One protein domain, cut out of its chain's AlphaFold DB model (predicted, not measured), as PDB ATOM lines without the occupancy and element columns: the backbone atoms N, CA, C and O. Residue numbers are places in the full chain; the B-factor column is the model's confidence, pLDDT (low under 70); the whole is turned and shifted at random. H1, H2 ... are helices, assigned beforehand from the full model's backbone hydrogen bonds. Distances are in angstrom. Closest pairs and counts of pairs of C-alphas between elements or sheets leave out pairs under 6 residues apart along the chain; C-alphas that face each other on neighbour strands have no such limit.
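This is residues 60 to 124 of the 124 residues of an uncharacterized protein of Verrucomicrobiales bacterium (UniProt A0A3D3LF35). One long helix, H1, makes the length of a rod; at its end the chain turns sharply into the short helix H2 and folds back beside the later part of H1 as a tail without a named element. Residues 60 to 81, of which 63 to 81 belong to H1, stick out free. The printed part has 65 residues with two named helices, H1 then H2, and no named strand: all helix. It is extended, with a radius of gyration of the C-alphas of 20.7 A and spans of 69 by 17 by 12 A.

Find C-alpha 63 at (-19.387, 61.270, -53.185); from there H1, residues 63 to 103, runs 60.7 A to C-alpha 103 at (-45.079, 17.468, -19.915). H2, residues 106 to 113, spans 10.9 A and ends at C-alpha 113 at (-53.171, 27.894, -23.576).

Look at Glu 101 and Arg 109: their C-alphas, the closest of H1 and H2, are 6.5 A apart. The helices are close but not clearly touching, at a shallow tilt of 17 degrees, opposite ways. In H2 every O i to N i+4 pair is within hydrogen-bond range; in H1, 36 of 37 are.

The C-alphas farthest apart, of Asp 60 and Glu 107, are 69.2 A apart. The printed part has no cut, and the link from H1 to H2 is tight. Confidence is under 70 at residues 122 to 124.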
ATOM      1  N   ASP A  60     -18.176  65.610 -51.246       94.88
ATOM      2  CA  ASP A  60     -18.451  66.334 -52.488       94.88
ATOM      3  C   ASP A  60     -19.715  65.813 -53.210       94.88
ATOM      4  O   ASP A  60     -20.292  64.782 -52.851       94.88
ATOM      5  N   GLU A  61     -20.160  66.530 -54.247       92.81
ATOM      6  CA  GLU A  61     -21.382  66.199 -55.000       92.81
ATOM      7  C   GLU A  61     -21.327  64.832 -55.708       92.81
ATOM      8  O   GLU A  61     -22.366  64.218 -55.943       92.81
ATOM      9  N   ALA A  62     -20.136  64.308 -56.014       93.50
ATOM     10  CA  ALA A  62     -19.980  62.979 -56.604       93.50
ATOM     11  C   ALA A  62     -19.942  61.866 -55.538       93.50
ATOM     12  O   ALA A  62     -20.330  60.723 -55.807       93.50
ATOM     13  N   GLN A  63     -19.481  62.180 -54.326       93.19
ATOM     14  CA  GLN A  63     -19.387  61.270 -53.185       93.19
ATOM     15  C   GLN A  63     -20.728  61.077 -52.478       93.19
ATOM     16  O   GLN A  63     -21.047  59.944 -52.112       93.19
ATOM     17  N   LYS A  64     -21.521  62.143 -52.317       93.06
ATOM     18  CA  LYS A  64     -22.843  62.111 -51.664       93.06
ATOM     19  C   LYS A  64     -23.738  60.952 -52.129       93.06
ATOM     20  O   LYS A  64     -24.064  60.116 -51.285       93.06
ATOM     21  N   PRO A  65     -24.056  60.793 -53.430       95.19
ATOM     22  CA  PRO A  65     -24.951  59.722 -53.876       95.19
ATOM     23  C   PRO A  65     -24.369  58.322 -53.634       95.19
ATOM     24  O   PRO A  65     -25.102  57.369 -53.379       95.19
ATOM     25  N   ARG A  66     -23.037  58.177 -53.673       95.38
ATOM     26  CA  ARG A  66     -22.373  56.892 -53.402       95.38
ATOM     27  C   ARG A  66     -22.455  56.526 -51.924       95.38
ATOM     28  O   ARG A  66     -22.689  55.364 -51.608       95.38
ATOM     29  N   LEU A  67     -22.252  57.493 -51.032       93.50
ATOM     30  CA  LEU A  67     -22.372  57.287 -49.589       93.50
ATOM     31  C   LEU A  67     -23.820  57.005 -49.193       93.50
ATOM     32  O   LEU A  67     -24.055  56.066 -48.438       93.50
ATOM     33  N   GLU A  68     -24.780  57.743 -49.752       94.31
ATOM     34  CA  GLU A  68     -26.210  57.491 -49.549       94.31
ATOM     35  C   GLU A  68     -26.594  56.066 -49.945       94.31
ATOM     36  O   GLU A  68     -27.148  55.344 -49.122       94.31
ATOM     37  N   ALA A  69     -26.186  55.603 -51.131       95.88
ATOM     38  CA  ALA A  69     -26.461  54.235 -51.570       95.88
ATOM     39  C   ALA A  69     -25.860  53.167 -50.633       95.88
ATOM     40  O   ALA A  69     -26.467  52.122 -50.400       95.88
ATOM     41  N   ARG A  70     -24.667  53.414 -50.068       93.69
ATOM     42  CA  ARG A  70     -24.049  52.501 -49.088       93.69
ATOM     43  C   ARG A  70     -24.803  52.487 -47.764       93.69
ATOM     44  O   ARG A  70     -24.950  51.420 -47.174       93.69
ATOM     45  N   VAL A  71     -25.275  53.645 -47.311       95.56
ATOM     46  CA  VAL A  71     -26.101  53.758 -46.105       95.56
ATOM     47  C   VAL A  71     -27.437  53.054 -46.305       95.56
ATOM     48  O   VAL A  71     -27.836  52.284 -45.439       95.56
ATOM     49  N   ASP A  72     -28.094  53.260 -47.445       94.44
ATOM     50  CA  ASP A  72     -29.377  52.630 -47.759       94.44
ATOM     51  C   ASP A  72     -29.258  51.103 -47.783       94.44
ATOM     52  O   ASP A  72     -30.080  50.411 -47.180       94.44
ATOM     53  N   GLN A  73     -28.193  50.575 -48.397       95.44
ATOM     54  CA  GLN A  73     -27.921  49.138 -48.374       95.44
ATOM     55  C   GLN A  73     -27.687  48.628 -46.947       95.44
ATOM     56  O   GLN A  73     -28.304  47.649 -46.549       95.44
ATOM     57  N   ALA A  74     -26.860  49.311 -46.151       93.12
ATOM     58  CA  ALA A  74     -26.590  48.893 -44.775       93.12
ATOM     59  C   ALA A  74     -27.852  48.926 -43.894       93.12
ATOM     60  O   ALA A  74     -28.064  48.038 -43.073       93.12
ATOM     61  N   VAL A  75     -28.713  49.933 -44.066       93.44
ATOM     62  CA  VAL A  75     -29.998  50.034 -43.358       93.44
ATOM     63  C   VAL A  75     -30.927  48.891 -43.750       93.44
ATOM     64  O   VAL A  75     -31.579  48.319 -42.876       93.44
ATOM     65  N   LYS A  76     -30.966  48.531 -45.037       93.69
ATOM     66  CA  LYS A  76     -31.717  47.369 -45.514       93.69
ATOM     67  C   LYS A  76     -31.189  46.074 -44.896       93.69
ATOM     68  O   LYS A  76     -31.977  45.333 -44.320       93.69
ATOM     69  N   ASP A  77     -29.878  45.850 -44.931       90.38
ATOM     70  CA  ASP A  77     -29.258  44.647 -44.365       90.38
ATOM     71  C   ASP A  77     -29.569  44.513 -42.863       90.38
ATOM     72  O   ASP A  77     -29.910  43.436 -42.379       90.38
ATOM     73  N   LEU A  78     -29.521  45.621 -42.114       88.94
ATOM     74  CA  LEU A  78     -29.898  45.645 -40.697       88.94
ATOM     75  C   LEU A  78     -31.387  45.348 -40.473       88.94
ATOM     76  O   LEU A  78     -31.738  44.658 -39.514       88.94
ATOM     77  N   ALA A  79     -32.267  45.865 -41.333       88.62
ATOM     78  CA  ALA A  79     -33.698  45.589 -41.260       88.62
ATOM     79  C   ALA A  79     -33.996  44.106 -41.537       88.62
ATOM     80  O   ALA A  79     -34.747  43.486 -40.781       88.62
ATOM     81  N   ASP A  80     -33.353  43.525 -42.550       90.69
ATOM     82  CA  ASP A  80     -33.488  42.111 -42.906       90.69
ATOM     83  C   ASP A  80     -32.970  41.209 -41.769       90.69
ATOM     84  O   ASP A  80     -33.672  40.293 -41.330       90.69
ATOM     85  N   LEU A  81     -31.804  41.533 -41.192       86.88
ATOM     86  CA  LEU A  81     -31.255  40.837 -40.019       86.88
ATOM     87  C   LEU A  81     -32.186  40.901 -38.805       86.88
ATOM     88  O   LEU A  81     -32.302  39.923 -38.064       86.88
ATOM     89  N   ARG A  82     -32.865  42.033 -38.583       86.31
ATOM     90  CA  ARG A  82     -33.850  42.164 -37.499       86.31
ATOM     91  C   ARG A  82     -35.025  41.217 -37.714       86.31
ATOM     92  O   ARG A  82     -35.411  40.530 -36.770       86.31
ATOM     93  N   VAL A  83     -35.598  41.189 -38.918       87.88
ATOM     94  CA  VAL A  83     -36.728  40.302 -39.246       87.88
ATOM     95  C   VAL A  83     -36.324  38.843 -39.052       87.88
ATOM     96  O   VAL A  83     -37.023  38.088 -38.374       87.88
ATOM     97  N   GLU A  84     -35.156  38.461 -39.561       88.81
ATOM     98  CA  GLU A  84     -34.649  37.103 -39.397       88.81
ATOM     99  C   GLU A  84     -34.387  36.752 -37.926       88.81
ATOM    100  O   GLU A  84     -34.778  35.678 -37.467       88.81
ATOM    101  N   GLY A  85     -33.762  37.654 -37.168       84.38
ATOM    102  CA  GLY A  85     -33.496  37.460 -35.745       84.38
ATOM    103  C   GLY A  85     -34.780  37.281 -34.936       84.38
ATOM    104  O   GLY A  85     -34.861  36.375 -34.110       84.38
ATOM    105  N   ILE A  86     -35.808  38.092 -35.214       83.56
ATOM    106  CA  ILE A  86     -37.135  37.951 -34.602       83.56
ATOM    107  C   ILE A  86     -37.720  36.570 -34.910       83.56
ATOM    108  O   ILE A  86     -38.164  35.889 -33.987       83.56
ATOM    109  N   ARG A  87     -37.683  36.130 -36.173       86.94
ATOM    110  CA  ARG A  87     -38.182  34.807 -36.570       86.94
ATOM    111  C   ARG A  87     -37.475  33.682 -35.813       86.94
ATOM    112  O   ARG A  87     -38.143  32.863 -35.196       86.94
ATOM    113  N   ARG A  88     -36.139  33.685 -35.782       77.94
ATOM    114  CA  ARG A  88     -35.347  32.657 -35.079       77.94
ATOM    115  C   ARG A  88     -35.643  32.609 -33.579       77.94
ATOM    116  O   ARG A  88     -35.701  31.533 -32.999       77.94
ATOM    117  N   VAL A  89     -35.840  33.765 -32.939       80.25
ATOM    118  CA  VAL A  89     -36.239  33.812 -31.522       80.25
ATOM    119  C   VAL A  89     -37.590  33.127 -31.320       80.25
ATOM    120  O   VAL A  89     -37.738  32.370 -30.365       80.25
ATOM    121  N   TRP A  90     -38.556  33.356 -32.211       84.81
ATOM    122  CA  TRP A  90     -39.869  32.720 -32.110       84.81
ATOM    123  C   TRP A  90     -39.849  31.230 -32.411       84.81
ATOM    124  O   TRP A  90     -40.519  30.494 -31.705       84.81
ATOM    125  N   GLU A  91     -39.008  30.766 -33.333       84.88
ATOM    126  CA  GLU A  91     -38.786  29.329 -33.541       84.88
ATOM    127  C   GLU A  91     -38.305  28.634 -32.253       84.88
ATOM    128  O   GLU A  91     -38.780  27.553 -31.911       84.88
ATOM    129  N   VAL A  92     -37.408  29.276 -31.491       78.81
ATOM    130  CA  VAL A  92     -36.944  28.757 -30.190       78.81
ATOM    131  C   VAL A  92     -38.056  28.790 -29.140       78.81
ATOM    132  O   VAL A  92     -38.203  27.836 -28.376       78.81
ATOM    133  N   VAL A  93     -38.838  29.873 -29.086       77.88
ATOM    134  CA  VAL A  93     -39.977  29.984 -28.161       77.88
ATOM    135  C   VAL A  93     -41.025  28.917 -28.461       77.88
ATOM    136  O   VAL A  93     -41.488  28.269 -27.529       77.88
ATOM    137  N   ASP A  94     -41.371  28.703 -29.728       83.00
ATOM    138  CA  ASP A  94     -42.359  27.709 -30.146       83.00
ATOM    139  C   ASP A  94     -41.893  26.289 -29.809       83.00
ATOM    140  O   ASP A  94     -42.678  25.497 -29.286       83.00
ATOM    141  N   GLY A  95     -40.606  25.987 -30.018       78.19
ATOM    142  CA  GLY A  95     -40.005  24.727 -29.575       78.19
ATOM    143  C   GLY A  95     -40.132  24.529 -28.062       78.19
ATOM    144  O   GLY A  95     -40.643  23.508 -27.612       78.19
ATOM    145  N   ALA A  96     -39.769  25.541 -27.270       78.50
ATOM    146  CA  ALA A  96     -39.891  25.473 -25.814       78.50
ATOM    147  C   ALA A  96     -41.350  25.340 -25.343       78.50
ATOM    148  O   ALA A  96     -41.627  24.620 -24.387       78.50
ATOM    149  N   VAL A  97     -42.293  26.021 -26.004       85.56
ATOM    150  CA  VAL A  97     -43.731  25.875 -25.734       85.56
ATOM    151  C   VAL A  97     -44.158  24.434 -25.989       85.56
ATOM    152  O   VAL A  97     -44.774  23.842 -25.110       85.56
ATOM    153  N   HIS A  98     -43.797  23.859 -27.136       90.25
ATOM    154  CA  HIS A  98     -44.129  22.479 -27.478       90.25
ATOM    155  C   HIS A  98     -43.584  21.478 -26.447       90.25
ATOM    156  O   HIS A  98     -44.315  20.594 -25.996       90.25
ATOM    157  N   ASP A  99     -42.325  21.642 -26.035       81.88
ATOM    158  CA  ASP A  99     -41.690  20.770 -25.044       81.88
ATOM    159  C   ASP A  99     -42.392  20.860 -23.682       81.88
ATOM    160  O   ASP A  99     -42.685  19.835 -23.068       81.88
ATOM    161  N   ILE A 100     -42.754  22.071 -23.242       82.06
ATOM    162  CA  ILE A 100     -43.526  22.270 -22.009       82.06
ATOM    163  C   ILE A 100     -44.892  21.583 -22.115       82.06
ATOM    164  O   ILE A 100     -45.282  20.862 -21.202       82.06
ATOM    165  N   GLU A 101     -45.624  21.757 -23.219       84.44
ATOM    166  CA  GLU A 101     -46.956  21.159 -23.392       84.44
ATOM    167  C   GLU A 101     -46.964  19.636 -23.323       84.44
ATOM    168  O   GLU A 101     -47.939  19.049 -22.837       84.44
ATOM    169  N   ALA A 102     -45.890  18.999 -23.791       92.19
ATOM    170  CA  ALA A 102     -45.735  17.554 -23.731       92.19
ATOM    171  C   ALA A 102     -45.705  17.032 -22.281       92.19
ATOM    172  O   ALA A 102     -46.191  15.927 -22.029       92.19
ATOM    173  N   GLU A 103     -45.213  17.833 -21.332       90.44
ATOM    174  CA  GLU A 103     -45.079  17.468 -19.915       90.44
ATOM    175  C   GLU A 103     -46.316  17.807 -19.062       90.44
ATOM    176  O   GLU A 103     -46.445  17.326 -17.934       90.44
ATOM    177  N   LEU A 104     -47.249  18.614 -19.577       89.50
ATOM    178  CA  LEU A 104     -48.409  19.081 -18.812       89.50
ATOM    179  C   LEU A 104     -49.556  18.062 -18.758       89.50
ATOM    180  O   LEU A 104     -49.887  17.412 -19.763       89.50
ATOM    181  N   THR A 105     -50.251  18.019 -17.613       93.44
ATOM    182  CA  THR A 105     -51.544  17.322 -17.494       93.44
ATOM    183  C   THR A 105     -52.628  18.019 -18.329       93.44
ATOM    184  O   THR A 105     -52.485  19.202 -18.662       93.44
ATOM    185  N   PRO A 106     -53.741  17.340 -18.669       93.69
ATOM    186  CA  PRO A 106     -54.823  17.947 -19.446       93.69
ATOM    187  C   PRO A 106     -55.372  19.248 -18.835       93.69
ATOM    188  O   PRO A 106     -55.583  20.225 -19.551       93.69
ATOM    189  N   GLU A 107     -55.532  19.299 -17.512       88.06
ATOM    190  CA  GLU A 107     -56.031  20.478 -16.794       88.06
ATOM    191  C   GLU A 107     -55.022  21.636 -16.835       88.06
ATOM    192  O   GLU A 107     -55.396  22.804 -16.957       88.06
ATOM    193  N   GLN A 108     -53.725  21.321 -16.770       85.88
ATOM    194  CA  GLN A 108     -52.656  22.313 -16.872       85.88
ATOM    195  C   GLN A 108     -52.526  22.872 -18.291       85.88
ATOM    196  O   GLN A 108     -52.270  24.067 -18.437       85.88
ATOM    197  N   ARG A 109     -52.755  22.060 -19.333       91.06
ATOM    198  CA  ARG A 109     -52.744  22.527 -20.732       91.06
ATOM    199  C   ARG A 109     -53.804  23.587 -20.988       91.06
ATOM    200  O   ARG A 109     -53.511  24.598 -21.616       91.06
ATOM    201  N   GLU A 110     -55.010  23.418 -20.448       89.94
ATOM    202  CA  GLU A 110     -56.078  24.410 -20.624       89.94
ATOM    203  C   GLU A 110     -55.729  25.764 -19.979       89.94
ATOM    204  O   GLU A 110     -56.043  26.835 -20.513       89.94
ATOM    205  N   ALA A 111     -55.050  25.737 -18.828       89.25
ATOM    206  CA  ALA A 111     -54.523  26.946 -18.203       89.25
ATOM    207  C   ALA A 111     -53.363  27.542 -19.019       89.25
ATOM    208  O   ALA A 111     -53.307  28.760 -19.209       89.25
ATOM    209  N   PHE A 112     -52.471  26.694 -19.534       86.75
ATOM    210  CA  PHE A 112     -51.290  27.102 -20.287       86.75
ATOM    211  C   PHE A 112     -51.632  27.758 -21.631       86.75
ATOM    212  O   PHE A 112     -51.043  28.783 -21.967       86.75
ATOM    213  N   GLU A 113     -52.657  27.277 -22.341       88.69
ATOM    214  CA  GLU A 113     -53.171  27.894 -23.576       88.69
ATOM    215  C   GLU A 113     -53.509  29.384 -23.407       88.69
ATOM    216  O   GLU A 113     -53.257  30.211 -24.287       88.69
ATOM    217  N   LYS A 114     -54.020  29.772 -22.233       88.12
ATOM    218  CA  LYS A 114     -54.366  31.170 -21.922       88.12
ATOM    219  C   LYS A 114     -53.126  32.040 -21.674       88.12
ATOM    220  O   LYS A 114     -53.226  33.265 -21.746       88.12
ATOM    221  N   MET A 115     -51.979  31.424 -21.381       83.69
ATOM    222  CA  MET A 115     -50.713  32.080 -21.037       83.69
ATOM    223  C   MET A 115     -49.688  32.053 -22.176       83.69
ATOM    224  O   MET A 115     -48.651  32.712 -22.056       83.69
ATOM    225  N   LYS A 116     -49.961  31.332 -23.273       83.19
ATOM    226  CA  LYS A 116     -49.020  31.184 -24.385       83.19
ATOM    227  C   LYS A 116     -48.536  32.542 -24.912       83.19
ATOM    228  O   LYS A 116     -49.353  33.437 -25.187       83.19
ATOM    229  N   PRO A 117     -47.213  32.715 -25.073       82.94
ATOM    230  CA  PRO A 117     -46.658  33.931 -25.641       82.94
ATOM    231  C   PRO A 117     -47.137  34.080 -27.094       82.94
ATOM    232  O   PRO A 117     -47.310  33.099 -27.811       82.94
ATOM    233  N   ARG A 118     -47.400  35.319 -27.534       81.75
ATOM    234  CA  ARG A 118     -47.895  35.597 -28.893       81.75
ATOM    235  C   ARG A 118     -46.814  36.242 -29.754       81.75
ATOM    236  O   ARG A 118     -46.287  37.275 -29.326       81.75
ATOM    237  N   PRO A 119     -46.562  35.733 -30.973       75.75
ATOM    238  CA  PRO A 119     -45.583  36.333 -31.860       75.75
ATOM    239  C   PRO A 119     -45.978  37.762 -32.251       75.75
ATOM    240  O   PRO A 119     -47.164  38.023 -32.520       75.75
ATOM    241  N   PRO A 120     -45.011  38.701 -32.295       74.31
ATOM    242  CA  PRO A 120     -45.201  40.015 -32.877       74.31
ATOM    243  C   PRO A 120     -45.469  39.868 -34.379       74.31
ATOM    244  O   PRO A 120     -45.229  38.821 -34.978       74.31
ATOM    245  N   LYS A 121     -45.992  40.925 -35.007       75.38
ATOM    246  CA  LYS A 121     -46.361  40.876 -36.429       75.38
ATOM    247  C   LYS A 121     -45.167  40.570 -37.335       75.38
ATOM    248  O   LYS A 121     -45.373  39.950 -38.362       75.38
ATOM    249  N   GLU A 122     -43.960  40.984 -36.953       69.25
ATOM    250  CA  GLU A 122     -42.744  40.745 -37.741       69.25
ATOM    251  C   GLU A 122     -42.243  39.289 -37.700       69.25
ATOM    252  O   GLU A 122     -41.320  38.955 -38.431       69.25
ATOM    253  N   ALA A 123     -42.817  38.441 -36.838       60.88
ATOM    254  CA  ALA A 123     -42.462  37.026 -36.712       60.88
ATOM    255  C   ALA A 123     -43.418  36.079 -37.467       60.88
ATOM    256  O   ALA A 123     -43.239  34.868 -37.385       60.88
ATOM    257  N   ARG A 124     -44.460  36.613 -38.123       58.03
ATOM    258  CA  ARG A 124     -45.492  35.855 -38.851       58.03
ATOM    259  C   ARG A 124     -45.273  35.955 -40.350       58.03
ATOM    260  O   ARG A 124     -45.551  34.946 -41.027       58.03
TER     261      ARG A 124